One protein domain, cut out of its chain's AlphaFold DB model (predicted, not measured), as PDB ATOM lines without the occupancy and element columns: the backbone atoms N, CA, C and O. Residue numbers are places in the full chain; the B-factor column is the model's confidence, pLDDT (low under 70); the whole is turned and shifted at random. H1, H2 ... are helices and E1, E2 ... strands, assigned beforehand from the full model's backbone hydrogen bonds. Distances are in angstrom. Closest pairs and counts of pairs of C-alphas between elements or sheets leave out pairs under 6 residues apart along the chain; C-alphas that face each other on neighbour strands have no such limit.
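Overview. This is residues 116 to 210 of the 214 residues of an uncharacterized protein of Aureobasidium pullulans (UniProt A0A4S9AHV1). A narrow, strongly twisted sheet of three strands is built on the long hairpin of E2 and E3, whose loop sticks out at residues 191 to 196; E1 pairs with the part of E3 away from that loop. H3 packs slantwise on the sheet near the open end of the hairpin, H2 packs on E2 farther along, short H1 only grazes the sheet, and a long link leads from H2 round to E1. The printed part has 95 residues, with three named helices and three named strands in the order H1, H2, E1, H3, E2, E3; the sheet's order is E1, E3, E2, antiparallel throughout, and the class is mixed, helices and strands. It is only just compact, close to loose, with a radius of gyration of the C-alphas of 14.5 A, and elongated, spanning 47 by 27 by 22 A.

Along the chain. E2, residues 179 to 188, is 27.4 A long and bends by 50 degrees at residue 184. E3, residues 200 to 209, is 26.9 A long and ends at C-alpha 209 (14.730, 28.616, 44.483). E1, residues 153 to 159, measures 18.2 A. H3, residues 164 to 173, is 14.4 A long and begins at C-alpha 164 (-0.209, 29.231, 44.127). H2, residues 122 to 130, measures 11.6 A. H1, residues 116 to 119, begins at C-alpha 116 (0.431, 4.683, 48.291).

Arrangement. E3 is the inner strand. E3 and E2, a hairpin, are antiparallel at 158 degrees, with N 183 and O 205 2.8 A apart, within hydrogen-bond range. E1 and E3 are antiparallel at 138 degrees, with N 157 and O 206 3.0 A apart, within range too. E1, H3 and E2 form a split strand-helix-strand unit, two strands running the same way with E3 between them, and its crossover is right-handed. H3 is on the sheet at a height of 8.8 A, slantwise to the strands, at 43 degrees to E3 on the local plane. It lies over E3 and only just over E2, where 3 of its C-alphas fall. Its closest C-alphas to E3 are those of Cys 171 and Thr 208, 6.2 A. H2 is on the sheet, its closest C-alphas to E2 being those of Leu 124 and Phe 184, 7.4 A. H2 and H3 are apart. H1 only grazes the sheet, with residues 118 to 119. In H2 and H3 every O i to N i+4 pair is within hydrogen-bond range; H1 is too short for such a pair.

Size, cuts and confidence. The C-alphas farthest apart are those of Gly 136 and Thr 195, 48.4 A. The printed part has no cut. The links H2 to E1, 22 residues, and E2 to E3, 11 residues, are long. Mean pLDDT of the printed part is 94.6, and no printed residue is under 70.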
ATOM      1  N   ASP A 116       1.097   4.975  49.561       97.25
ATOM      2  CA  ASP A 116       0.431   4.683  48.291       97.25
ATOM      3  C   ASP A 116      -0.843   5.513  48.129       97.25
ATOM      4  O   ASP A 116      -0.978   6.231  47.138       97.25
ATOM      5  N   ALA A 117      -1.730   5.510  49.134       97.88
ATOM      6  CA  ALA A 117      -2.955   6.306  49.093       97.88
ATOM      7  C   ALA A 117      -2.666   7.812  49.012       97.88
ATOM      8  O   ALA A 117      -3.377   8.542  48.320       97.88
ATOM      9  N   PHE A 118      -1.617   8.289  49.696       97.75
ATOM     10  CA  PHE A 118      -1.165   9.678  49.593       97.75
ATOM     11  C   PHE A 118      -0.762  10.023  48.155       97.75
ATOM     12  O   PHE A 118      -1.235  11.011  47.591       97.75
ATOM     13  N   THR A 119       0.057   9.174  47.535       96.50
ATOM     14  CA  THR A 119       0.574   9.394  46.178       96.50
ATOM     15  C   THR A 119      -0.530   9.300  45.117       96.50
ATOM     16  O   THR A 119      -0.502  10.045  44.133       96.50
ATOM     17  N   SER A 120      -1.535   8.444  45.331       97.06
ATOM     18  CA  SER A 120      -2.686   8.258  44.440       97.06
ATOM     19  C   SER A 120      -3.916   9.101  44.810       97.06
ATOM     20  O   SER A 120      -4.997   8.848  44.286       97.06
ATOM     21  N   SER A 121      -3.800  10.072  45.722       97.94
ATOM     22  CA  SER A 121      -4.961  10.824  46.213       97.94
ATOM     23  C   SER A 121      -5.558  11.750  45.148       97.94
ATOM     24  O   SER A 121      -4.906  12.697  44.694       97.94
ATOM     25  N   ASP A 122      -6.835  11.545  44.820       97.94
ATOM     26  CA  ASP A 122      -7.586  12.429  43.923       97.94
ATOM     27  C   ASP A 122      -7.794  13.823  44.520       97.94
ATOM     28  O   ASP A 122      -7.703  14.811  43.800       97.94
ATOM     29  N   ALA A 123      -8.010  13.935  45.835       97.31
ATOM     30  CA  ALA A 123      -8.220  15.224  46.499       97.31
ATOM     31  C   ALA A 123      -6.971  16.120  46.420       97.31
ATOM     32  O   ALA A 123      -7.071  17.307  46.095       97.31
ATOM     33  N   LEU A 124      -5.787  15.546  46.665       98.00
ATOM     34  CA  LEU A 124      -4.516  16.266  46.532       98.00
ATOM     35  C   LEU A 124      -4.224  16.598  45.062       98.00
ATOM     36  O   LEU A 124      -3.838  17.724  44.739       98.00
ATOM     37  N   SER A 125      -4.466  15.639  44.164       98.06
ATOM     38  CA  SER A 125      -4.272  15.814  42.719       98.06
ATOM     39  C   SER A 125      -5.185  16.902  42.147       98.06
ATOM     40  O   SER A 125      -4.760  17.709  41.319       98.06
ATOM     41  N   TRP A 126      -6.437  16.957  42.602       98.06
ATOM     42  CA  TRP A 126      -7.419  17.942  42.170       98.06
ATOM     43  C   TRP A 126      -6.986  19.359  42.538       98.06
ATOM     44  O   TRP A 126      -6.994  20.217  41.662       98.06
ATOM     45  N   ALA A 127      -6.507  19.590  43.765       97.44
ATOM     46  CA  ALA A 127      -6.018  20.905  44.188       97.44
ATOM     47  C   ALA A 127      -4.868  21.422  43.300       97.44
ATOM     48  O   ALA A 127      -4.849  22.595  42.916       97.44
ATOM     49  N   ALA A 128      -3.937  20.539  42.918       96.88
ATOM     50  CA  ALA A 128      -2.843  20.882  42.012       96.88
ATOM     51  C   ALA A 128      -3.328  21.145  40.574       96.88
ATOM     52  O   ALA A 128      -2.865  22.087  39.928       96.88
ATOM     53  N   LYS A 129      -4.272  20.338  40.073       97.62
ATOM     54  CA  LYS A 129      -4.851  20.462  38.724       97.62
ATOM     55  C   LYS A 129      -5.757  21.684  38.564       97.62
ATOM     56  O   LYS A 129      -5.782  22.281  37.493       97.62
ATOM     57  N   SER A 130      -6.474  22.073  39.618       96.81
ATOM     58  CA  SER A 130      -7.356  23.246  39.621       96.81
ATOM     59  C   SER A 130      -6.600  24.569  39.746       96.81
ATOM     60  O   SER A 130      -7.160  25.635  39.494       96.81
ATOM     61  N   ALA A 131      -5.338  24.528  40.173       96.12
ATOM     62  CA  ALA A 131      -4.545  25.726  40.366       96.12
ATOM     63  C   ALA A 131      -4.141  26.373  39.035       96.12
ATOM     64  O   ALA A 131      -3.653  25.720  38.116       96.12
ATOM     65  N   SER A 132      -4.290  27.695  38.958       96.62
ATOM     66  CA  SER A 132      -3.843  28.482  37.807       96.62
ATOM     67  C   SER A 132      -2.380  28.899  37.944       96.62
ATOM     68  O   SER A 132      -1.906  29.222  39.036       96.62
ATOM     69  N   THR A 133      -1.667  28.959  36.817       96.56
ATOM     70  CA  THR A 133      -0.297  29.490  36.778       96.56
ATOM     71  C   THR A 133      -0.303  30.998  37.074       96.56
ATOM     72  O   THR A 133      -0.997  31.743  36.380       96.56
ATOM     73  N   PRO A 134       0.466  31.493  38.062       96.06
ATOM     74  CA  PRO A 134       0.522  32.921  38.362       96.06
ATOM     75  C   PRO A 134       1.160  33.736  37.234       96.06
ATOM     76  O   PRO A 134       2.132  33.305  36.613       96.06
ATOM     77  N   GLY A 135       0.681  34.965  37.032       95.06
ATOM     78  CA  GLY A 135       1.252  35.884  36.043       95.06
ATOM     79  C   GLY A 135       2.764  36.088  36.221       95.06
ATOM     80  O   GLY A 135       3.256  36.269  37.341       95.06
ATOM     81  N   GLY A 136       3.500  36.048  35.105       93.75
ATOM     82  CA  GLY A 136       4.962  36.169  35.071       93.75
ATOM     83  C   GLY A 136       5.731  34.875  35.366       93.75
ATOM     84  O   GLY A 136       6.961  34.894  35.352       93.75
ATOM     85  N   TYR A 137       5.035  33.761  35.608       94.81
ATOM     86  CA  TYR A 137       5.614  32.422  35.709       94.81
ATOM     87  C   TYR A 137       5.167  31.551  34.531       94.81
ATOM     88  O   TYR A 137       4.154  31.817  33.890       94.81
ATOM     89  N   TYR A 138       5.931  30.494  34.263       95.38
ATOM     90  CA  TYR A 138       5.549  29.416  33.358       95.38
ATOM     91  C   TYR A 138       5.485  28.109  34.151       95.38
ATOM     92  O   TYR A 138       6.338  27.855  35.005       95.38
ATOM     93  N   GLN A 139       4.469  27.290  33.886       95.31
ATOM     94  CA  GLN A 139       4.327  25.977  34.508       95.31
ATOM     95  C   GLN A 139       5.333  25.003  33.894       95.31
ATOM     96  O   GLN A 139       5.350  24.814  32.680       95.31
ATOM     97  N   VAL A 140       6.165  24.386  34.733       93.62
ATOM     98  CA  VAL A 140       7.127  23.355  34.302       93.62
ATOM     99  C   VAL A 140       6.523  21.961  34.434       93.62
ATOM    100  O   VAL A 140       6.710  21.111  33.573       93.62
ATOM    101  N   PHE A 141       5.779  21.735  35.511       94.19
ATOM    102  CA  PHE A 141       5.062  20.502  35.801       94.19
ATOM    103  C   PHE A 141       3.838  20.833  36.662       94.19
ATOM    104  O   PHE A 141       3.782  21.889  37.297       94.19
ATOM    105  N   GLN A 142       2.866  19.929  36.684       96.25
ATOM    106  CA  GLN A 142       1.661  20.009  37.504       96.25
ATOM    107  C   GLN A 142       1.299  18.605  37.966       96.25
ATOM    108  O   GLN A 142       1.467  17.657  37.202       96.25
ATOM    109  N   ASP A 143       0.827  18.488  39.210       96.44
ATOM    110  CA  ASP A 143       0.442  17.205  39.817       96.44
ATOM    111  C   ASP A 143       1.538  16.121  39.703       96.44
ATOM    112  O   ASP A 143       1.277  14.927  39.559       96.44
ATOM    113  N   TYR A 144       2.802  16.553  39.741       95.25
ATOM    114  CA  TYR A 144       3.941  15.646  39.741       95.25
ATOM    115  C   TYR A 144       4.143  15.094  41.152       95.25
ATOM    116  O   TYR A 144       4.075  15.840  42.130       95.25
ATOM    117  N   LYS A 145       4.397  13.788  41.271       95.00
ATOM    118  CA  LYS A 145       4.500  13.086  42.561       95.00
ATOM    119  C   LYS A 145       5.894  13.228  43.184       95.00
ATOM    120  O   LYS A 145       6.517  12.248  43.571       95.00
ATOM    121  N   ALA A 146       6.400  14.459  43.216       92.00
ATOM    122  CA  ALA A 146       7.674  14.818  43.825       92.00
ATOM    123  C   ALA A 146       7.727  16.317  44.149       92.00
ATOM    124  O   ALA A 146       7.003  17.126  43.563       92.00
ATOM    125  N   SER A 147       8.639  16.685  45.047       91.69
ATOM    126  CA  SER A 147       9.058  18.068  45.269       91.69
ATOM    127  C   SER A 147      10.377  18.361  44.548       91.69
ATOM    128  O   SER A 147      11.103  17.456  44.133       91.69
ATOM    129  N   VAL A 148      10.692  19.643  44.371       89.19
ATOM    130  CA  VAL A 148      11.928  20.083  43.713       89.19
ATOM    131  C   VAL A 148      12.968  20.528  44.735       89.19
ATOM    132  O   VAL A 148      12.743  21.464  45.504       89.19
ATOM    133  N   SER A 149      14.158  19.932  44.661       81.62
ATOM    134  CA  SER A 149      15.375  20.419  45.313       81.62
ATOM    135  C   SER A 149      16.409  20.814  44.251       81.62
ATOM    136  O   SER A 149      16.592  20.141  43.240       81.62
ATOM    137  N   THR A 150      17.053  21.970  44.420       78.12
ATOM    138  CA  THR A 150      18.061  22.487  43.475       78.12
ATOM    139  C   THR A 150      19.186  23.158  44.255       78.12
ATOM    140  O   THR A 150      18.971  23.598  45.384       78.12
ATOM    141  N   SER A 151      20.376  23.310  43.664       80.19
ATOM    142  CA  SER A 151      21.480  24.059  44.296       80.19
ATOM    143  C   SER A 151      21.127  25.524  44.596       80.19
ATOM    144  O   SER A 151      21.813  26.191  45.362       80.19
ATOM    145  N   GLY A 152      20.051  26.039  43.997       84.44
ATOM    146  CA  GLY A 152      19.487  27.352  44.268       84.44
ATOM    147  C   GLY A 152      18.420  27.379  45.361       84.44
ATOM    148  O   GLY A 152      17.766  28.414  45.472       84.44
ATOM    149  N   TYR A 153      18.195  26.297  46.112       90.31
ATOM    150  CA  TYR A 153      17.159  26.206  47.144       90.31
ATOM    151  C   TYR A 153      17.279  27.313  48.199       90.31
ATOM    152  O   TYR A 153      18.369  27.677  48.634       90.31
ATOM    153  N   ARG A 154      16.138  27.884  48.596       89.69
ATOM    154  CA  ARG A 154      16.058  29.026  49.524       89.69
ATOM    155  C   ARG A 154      15.169  28.766  50.737       89.69
ATOM    156  O   ARG A 154      14.798  29.712  51.425       89.69
ATOM    157  N   GLY A 155      14.828  27.508  50.988       91.69
ATOM    158  CA  GLY A 155      13.878  27.132  52.025       91.69
ATOM    159  C   GLY A 155      12.452  26.998  51.504       91.69
ATOM    160  O   GLY A 155      12.171  27.137  50.305       91.69
ATOM    161  N   TYR A 156      11.554  26.732  52.445       94.44
ATOM    162  CA  TYR A 156      10.129  26.566  52.215       94.44
ATOM    163  C   TYR A 156       9.301  27.401  53.193       94.44
ATOM    164  O   TYR A 156       9.787  27.836  54.235       94.44
ATOM    165  N   LYS A 157       8.028  27.598  52.852       96.00
ATOM    166  CA  LYS A 157       6.986  28.061  53.773       96.00
ATOM    167  C   LYS A 157       5.850  27.049  53.810       96.00
ATOM    168  O   LYS A 157       5.624  26.366  52.811       96.00
ATOM    169  N   THR A 158       5.148  26.969  54.934       97.12
ATOM    170  CA  THR A 158       3.896  26.217  55.065       97.12
ATOM    171  C   THR A 158       2.694  27.132  54.835       97.12
ATOM    172  O   THR A 158       2.775  28.350  55.016       97.12
ATOM    173  N   TYR A 159       1.582  26.554  54.384       96.88
ATOM    174  CA  TYR A 159       0.370  27.280  54.011       96.88
ATOM    175  C   TYR A 159      -0.871  26.603  54.594       96.88
ATOM    176  O   TYR A 159      -0.892  25.393  54.808       96.88
ATOM    177  N   GLN A 160      -1.917  27.400  54.813       97.56
ATOM    178  CA  GLN A 160      -3.229  26.915  55.255       97.56
ATOM    179  C   GLN A 160      -4.132  26.477  54.089       97.56
ATOM    180  O   GLN A 160      -5.174  25.869  54.299       97.56
ATOM    181  N   SER A 161      -3.748  26.799  52.856       97.25
ATOM    182  CA  SER A 161      -4.463  26.447  51.631       97.25
ATOM    183  C   SER A 161      -3.480  26.302  50.470       97.25
ATOM    184  O   SER A 161      -2.355  26.809  50.524       97.25
ATOM    185  N   TYR A 162      -3.888  25.589  49.416       97.94
ATOM    186  CA  TYR A 162      -3.076  25.395  48.212       97.94
ATOM    187  C   TYR A 162      -3.111  26.659  47.332       97.94
ATOM    188  O   TYR A 162      -3.738  26.698  46.275       97.94
ATOM    189  N   ASP A 163      -2.479  27.733  47.812       97.44
ATOM    190  CA  ASP A 163      -2.501  29.059  47.186       97.44
ATOM    191  C   ASP A 163      -1.223  29.333  46.378       97.44
ATOM    192  O   ASP A 163      -0.192  29.805  46.877       97.44
ATOM    193  N   VAL A 164      -1.311  29.052  45.080       97.94
ATOM    194  CA  VAL A 164      -0.209  29.231  44.127       97.94
ATOM    195  C   VAL A 164       0.113  30.715  43.895       97.94
ATOM    196  O   VAL A 164       1.276  31.073  43.690       97.94
ATOM    197  N   ALA A 165      -0.880  31.607  43.979       97.38
ATOM    198  CA  ALA A 165      -0.669  33.044  43.817       97.38
ATOM    199  C   ALA A 165       0.104  33.626  45.009       97.38
ATOM    200  O   ALA A 165       1.046  34.408  44.823       97.38
ATOM    201  N   LYS A 166      -0.231  33.195  46.228       97.69
ATOM    202  CA  LYS A 166       0.505  33.552  47.439       97.69
ATOM    203  C   LYS A 166       1.924  32.992  47.425       97.69
ATOM    204  O   LYS A 166       2.850  33.744  47.718       97.69
ATOM    205  N   ALA A 167       2.130  31.742  47.009       97.56
ATOM    206  CA  ALA A 167       3.476  31.183  46.850       97.56
ATOM    207  C   ALA A 167       4.335  31.992  45.853       97.56
ATOM    208  O   ALA A 167       5.505  32.285  46.116       97.56
ATOM    209  N   ALA A 168       3.743  32.448  44.744       97.38
ATOM    210  CA  ALA A 168       4.419  33.331  43.796       97.38
ATOM    211  C   ALA A 168       4.759  34.709  44.388       97.38
ATOM    212  O   ALA A 168       5.841  35.237  44.117       97.38
ATOM    213  N   ASN A 169       3.862  35.292  45.193       97.38
ATOM    214  CA  ASN A 169       4.119  36.536  45.929       97.38
ATOM    215  C   ASN A 169       5.259  36.371  46.939       97.38
ATOM    216  O   ASN A 169       6.162  37.205  46.982       97.38
ATOM    217  N   ASP A 170       5.256  35.271  47.691       96.75
ATOM    218  CA  ASP A 170       6.312  34.937  48.642       96.75
ATOM    219  C   ASP A 170       7.673  34.802  47.938       96.75
ATOM    220  O   ASP A 170       8.666  35.352  48.412       96.75
ATOM    221  N   CYS A 171       7.727  34.161  46.766       96.00
ATOM    222  CA  CYS A 171       8.947  34.126  45.957       96.00
ATOM    223  C   CYS A 171       9.366  35.534  45.501       96.00
ATOM    224  O   CYS A 171      10.526  35.903  45.666       96.00
ATOM    225  N   ARG A 172       8.445  36.365  44.992       95.50
ATOM    226  CA  ARG A 172       8.762  37.744  44.562       95.50
ATOM    227  C   ARG A 172       9.366  38.599  45.680       95.50
ATOM    228  O   ARG A 172      10.244  39.413  45.401       95.50
ATOM    229  N   ALA A 173       8.934  38.394  46.923       95.56
ATOM    230  CA  ALA A 173       9.465  39.099  48.088       95.56
ATOM    231  C   ALA A 173      10.906  38.679  48.452       95.56
ATOM    232  O   ALA A 173      11.632  39.433  49.099       95.56
ATOM    233  N   ILE A 174      11.356  37.497  48.020       93.44
ATOM    234  CA  ILE A 174      12.703  36.994  48.295       93.44
ATOM    235  C   ILE A 174      13.656  37.449  47.188       93.44
ATOM    236  O   ILE A 174      13.591  36.992  46.042       93.44
ATOM    237  N   LYS A 175      14.624  38.308  47.535       91.62
ATOM    238  CA  LYS A 175      15.617  38.831  46.581       91.62
ATOM    239  C   LYS A 175      16.331  37.700  45.837       91.62
ATOM    240  O   LYS A 175      17.124  36.945  46.405       91.62
ATOM    241  N   GLY A 176      16.089  37.628  44.530       90.31
ATOM    242  CA  GLY A 176      16.687  36.646  43.629       90.31
ATOM    243  C   GLY A 176      16.035  35.263  43.662       90.31
ATOM    244  O   GLY A 176      16.669  34.314  43.208       90.31
ATOM    245  N   CYS A 177      14.834  35.105  44.218       93.56
ATOM    246  CA  CYS A 177      13.994  33.952  43.903       93.56
ATOM    247  C   CYS A 177      13.521  34.053  42.447       93.56
ATOM    248  O   CYS A 177      13.270  35.148  41.938       93.56
ATOM    249  N   LYS A 178      13.492  32.919  41.750       92.19
ATOM    250  CA  LYS A 178      13.129  32.837  40.326       92.19
ATOM    251  C   LYS A 178      12.177  31.687  40.017       92.19
ATOM    252  O   LYS A 178      11.605  31.666  38.935       92.19
ATOM    253  N   SER A 179      12.022  30.748  40.940       94.12
ATOM    254  CA  SER A 179      11.084  29.642  40.838       94.12
ATOM    255  C   SER A 179      10.581  29.264  42.224       94.12
ATOM    256  O   SER A 179      11.239  29.514  43.240       94.12
ATOM    257  N   PHE A 180       9.411  28.646  42.254       95.50
ATOM    258  CA  PHE A 180       8.881  27.982  43.430       95.50
ATOM    259  C   PHE A 180       8.191  26.685  43.002       95.50
ATOM    260  O   PHE A 180       7.827  26.520  41.837       95.50
ATOM    261  N   ASN A 181       8.023  25.772  43.947       96.75
ATOM    262  CA  ASN A 181       7.245  24.551  43.797       96.75
ATOM    263  C   ASN A 181       6.363  24.425  45.037       96.75
ATOM    264  O   ASN A 181       6.889  24.366  46.145       96.75
ATOM    265  N   ILE A 182       5.046  24.456  44.836       97.75
ATOM    266  CA  ILE A 182       4.040  24.227  45.874       97.75
ATOM    267  C   ILE A 182       3.542  22.782  45.786       97.75
ATOM    268  O   ILE A 182       3.226  22.296  44.701       97.75
ATOM    269  N   PHE A 183       3.529  22.080  46.912       98.00
ATOM    270  CA  PHE A 183       3.270  20.645  47.000       98.00
ATOM    271  C   PHE A 183       2.664  20.285  48.361       98.00
ATOM    272  O   PHE A 183       2.692  21.083  49.301       98.00
ATOM    273  N   PHE A 184       2.106  19.081  48.450       98.44
ATOM    274  CA  PHE A 184       1.734  18.464  49.718       98.44
ATOM    275  C   PHE A 184       2.881  17.568  50.192       98.44
ATOM    276  O   PHE A 184       3.479  16.862  49.381       98.44
ATOM    277  N   GLU A 185       3.175  17.590  51.484       97.25
ATOM    278  CA  GLU A 185       4.117  16.692  52.156       97.25
ATOM    279  C   GLU A 185       3.361  15.915  53.230       97.25
ATOM    280  O   GLU A 185       2.500  16.486  53.901       97.25
ATOM    281  N   ARG A 186       3.633  14.614  53.351       96.81
ATOM    282  CA  ARG A 186       3.022  13.762  54.370       96.81
ATOM    283  C   ARG A 186       3.953  13.707  55.579       96.81
ATOM    284  O   ARG A 186       4.960  13.003  55.527       96.81
ATOM    285  N   ASP A 187       3.589  14.417  56.639       95.44
ATOM    286  CA  ASP A 187       4.390  14.566  57.854       95.44
ATOM    287  C   ASP A 187       3.802  13.722  58.988       95.44
ATOM    288  O   ASP A 187       2.580  13.607  59.095       95.44
ATOM    289  N   PRO A 188       4.627  13.112  59.848       95.50
ATOM    290  CA  PRO A 188       4.119  12.378  60.998       95.50
ATOM    291  C   PRO A 188       3.486  13.340  62.021       95.50
ATOM    292  O   PRO A 188       3.929  14.473  62.165       95.50
ATOM    293  N   LEU A 189       2.456  12.896  62.747       93.75
ATOM    294  CA  LEU A 189       1.780  13.681  63.794       93.75
ATOM    295  C   LEU A 189       2.604  13.806  65.081       93.75
ATOM    296  O   LEU A 189       2.391  14.727  65.873       93.75
ATOM    297  N   GLN A 190       3.543  12.888  65.288       93.75
ATOM    298  CA  GLN A 190       4.510  12.897  66.377       93.75
ATOM    299  C   GLN A 190       5.886  12.482  65.853       93.75
ATOM    300  O   GLN A 190       5.991  11.954  64.751       93.75
ATOM    301  N   ASP A 191       6.939  12.676  66.639       92.06
ATOM    302  CA  ASP A 191       8.262  12.156  66.290       92.06
ATOM    303  C   ASP A 191       8.242  10.623  66.145       92.06
ATOM    304  O   ASP A 191       7.852   9.915  67.080       92.06
ATOM    305  N   PRO A 192       8.656  10.074  64.986       92.25
ATOM    306  CA  PRO A 192       8.814   8.637  64.833       92.25
ATOM    307  C   PRO A 192       9.936   8.116  65.731       92.25
ATOM    308  O   PRO A 192      10.983   8.746  65.881       92.25
ATOM    309  N   SER A 193       9.758   6.914  66.269       88.25
ATOM    310  CA  SER A 193      10.783   6.228  67.057       88.25
ATOM    311  C   SER A 193      10.796   4.738  66.729       88.25
ATOM    312  O   SER A 193       9.957   4.248  65.976       88.25
ATOM    313  N   ALA A 194      11.737   3.985  67.301       88.88
ATOM    314  CA  ALA A 194      11.802   2.538  67.087       88.88
ATOM    315  C   ALA A 194      10.506   1.808  67.499       88.88
ATOM    316  O   ALA A 194      10.201   0.751  66.951       88.88
ATOM    317  N   THR A 195       9.749   2.363  68.451       87.06
ATOM    318  CA  THR A 195       8.469   1.806  68.907       87.06
ATOM    319  C   THR A 195       7.270   2.553  68.337       87.06
ATOM    320  O   THR A 195       6.226   1.937  68.165       87.06
ATOM    321  N   CYS A 196       7.407   3.845  68.018       89.12
ATOM    322  CA  CYS A 196       6.331   4.706  67.530       89.12
ATOM    323  C   CYS A 196       6.308   4.792  66.002       89.12
ATOM    324  O   CYS A 196       7.188   5.398  65.389       89.12
ATOM    325  N   THR A 197       5.242   4.264  65.400       92.25
ATOM    326  CA  THR A 197       4.853   4.596  64.022       92.25
ATOM    327  C   THR A 197       3.615   5.492  64.082       92.25
ATOM    328  O   THR A 197       2.501   4.972  64.177       92.25
ATOM    329  N   PRO A 198       3.788   6.823  64.109       93.00
ATOM    330  CA  PRO A 198       2.676   7.748  64.260       93.00
ATOM    331  C   PRO A 198       1.841   7.801  62.977       93.00
ATOM    332  O   PRO A 198       2.337   7.530  61.879       93.00
ATOM    333  N   GLY A 199       0.574   8.195  63.117       94.00
ATOM    334  CA  GLY A 199      -0.227   8.618  61.968       94.00
ATOM    335  C   GLY A 199       0.353   9.881  61.326       94.00
ATOM    336  O   GLY A 199       1.272  10.500  61.868       94.00
ATOM    337  N   SER A 200      -0.185  10.284  60.181       96.38
ATOM    338  CA  SER A 200       0.328  11.412  59.413       96.38
ATOM    339  C   SER A 200      -0.692  12.526  59.174       96.38
ATOM    340  O   SER A 200      -1.907  12.361  59.299       96.38
ATOM    341  N   THR A 201      -0.171  13.696  58.825       97.25
ATOM    342  CA  THR A 201      -0.909  14.868  58.373       97.25
ATOM    343  C   THR A 201      -0.317  15.373  57.064       97.25
ATOM    344  O   THR A 201       0.869  15.204  56.794       97.25
ATOM    345  N   ASN A 202      -1.140  16.012  56.235       97.94
ATOM    346  CA  ASN A 202      -0.685  16.557  54.962       97.94
ATOM    347  C   ASN A 202      -0.406  18.051  55.110       97.94
ATOM    348  O   ASN A 202      -1.317  18.855  55.311       97.94
ATOM    349  N   VAL A 203       0.854  18.448  54.991       98.06
ATOM    350  CA  VAL A 203       1.292  19.841  55.073       98.06
ATOM    351  C   VAL A 203       1.388  20.425  53.670       98.06
ATOM    352  O   VAL A 203       1.932  19.815  52.756       98.06
ATOM    353  N   ILE A 204       0.868  21.637  53.483       98.56
ATOM    354  CA  ILE A 204       1.010  22.368  52.222       98.56
ATOM    355  C   ILE A 204       2.284  23.193  52.311       98.56
ATOM    356  O   ILE A 204       2.382  24.088  53.152       98.56
ATOM    357  N   LYS A 205       3.255  22.914  51.443       97.62
ATOM    358  CA  LYS A 205       4.566  23.568  51.438       97.62
ATOM    359  C   LYS A 205       4.814  24.234  50.098       97.62
ATOM    360  O   LYS A 205       4.445  23.697  49.059       97.62
ATOM    361  N   ALA A 206       5.487  25.381  50.105       97.19
ATOM    362  CA  ALA A 206       6.082  25.941  48.897       97.19
ATOM    363  C   ALA A 206       7.578  26.160  49.097       97.19
ATOM    364  O   ALA A 206       7.991  27.017  49.880       97.19
ATOM    365  N   SER A 207       8.387  25.390  48.374       95.62
ATOM    366  CA  SER A 207       9.828  25.603  48.275       95.62
ATOM    367  C   SER A 207      10.140  26.702  47.273       95.62
ATOM    368  O   SER A 207       9.528  26.754  46.206       95.62
ATOM    369  N   THR A 208      11.130  27.536  47.573       94.50
ATOM    370  CA  THR A 208      11.588  28.608  46.679       94.50
ATOM    371  C   THR A 208      13.022  28.364  46.227       94.50
ATOM    372  O   THR A 208      13.811  27.727  46.926       94.50
ATOM    373  N   SER A 209      13.385  28.824  45.029       91.12
ATOM    374  CA  SER A 209      14.730  28.616  44.483       91.12
ATOM    375  C   SER A 209      15.205  29.757  43.577       91.12
ATOM    376  O   SER A 209      14.422  30.494  42.971       91.12
ATOM    377  N   ARG A 210      16.530  29.924  43.487       86.25
ATOM    378  CA  ARG A 210      17.195  30.650  42.392       86.25
ATOM    379  C   ARG A 210      17.125  29.791  41.129       86.25
ATOM    380  O   ARG A 210      17.167  28.565  41.208       86.25
TER     381      ARG A 210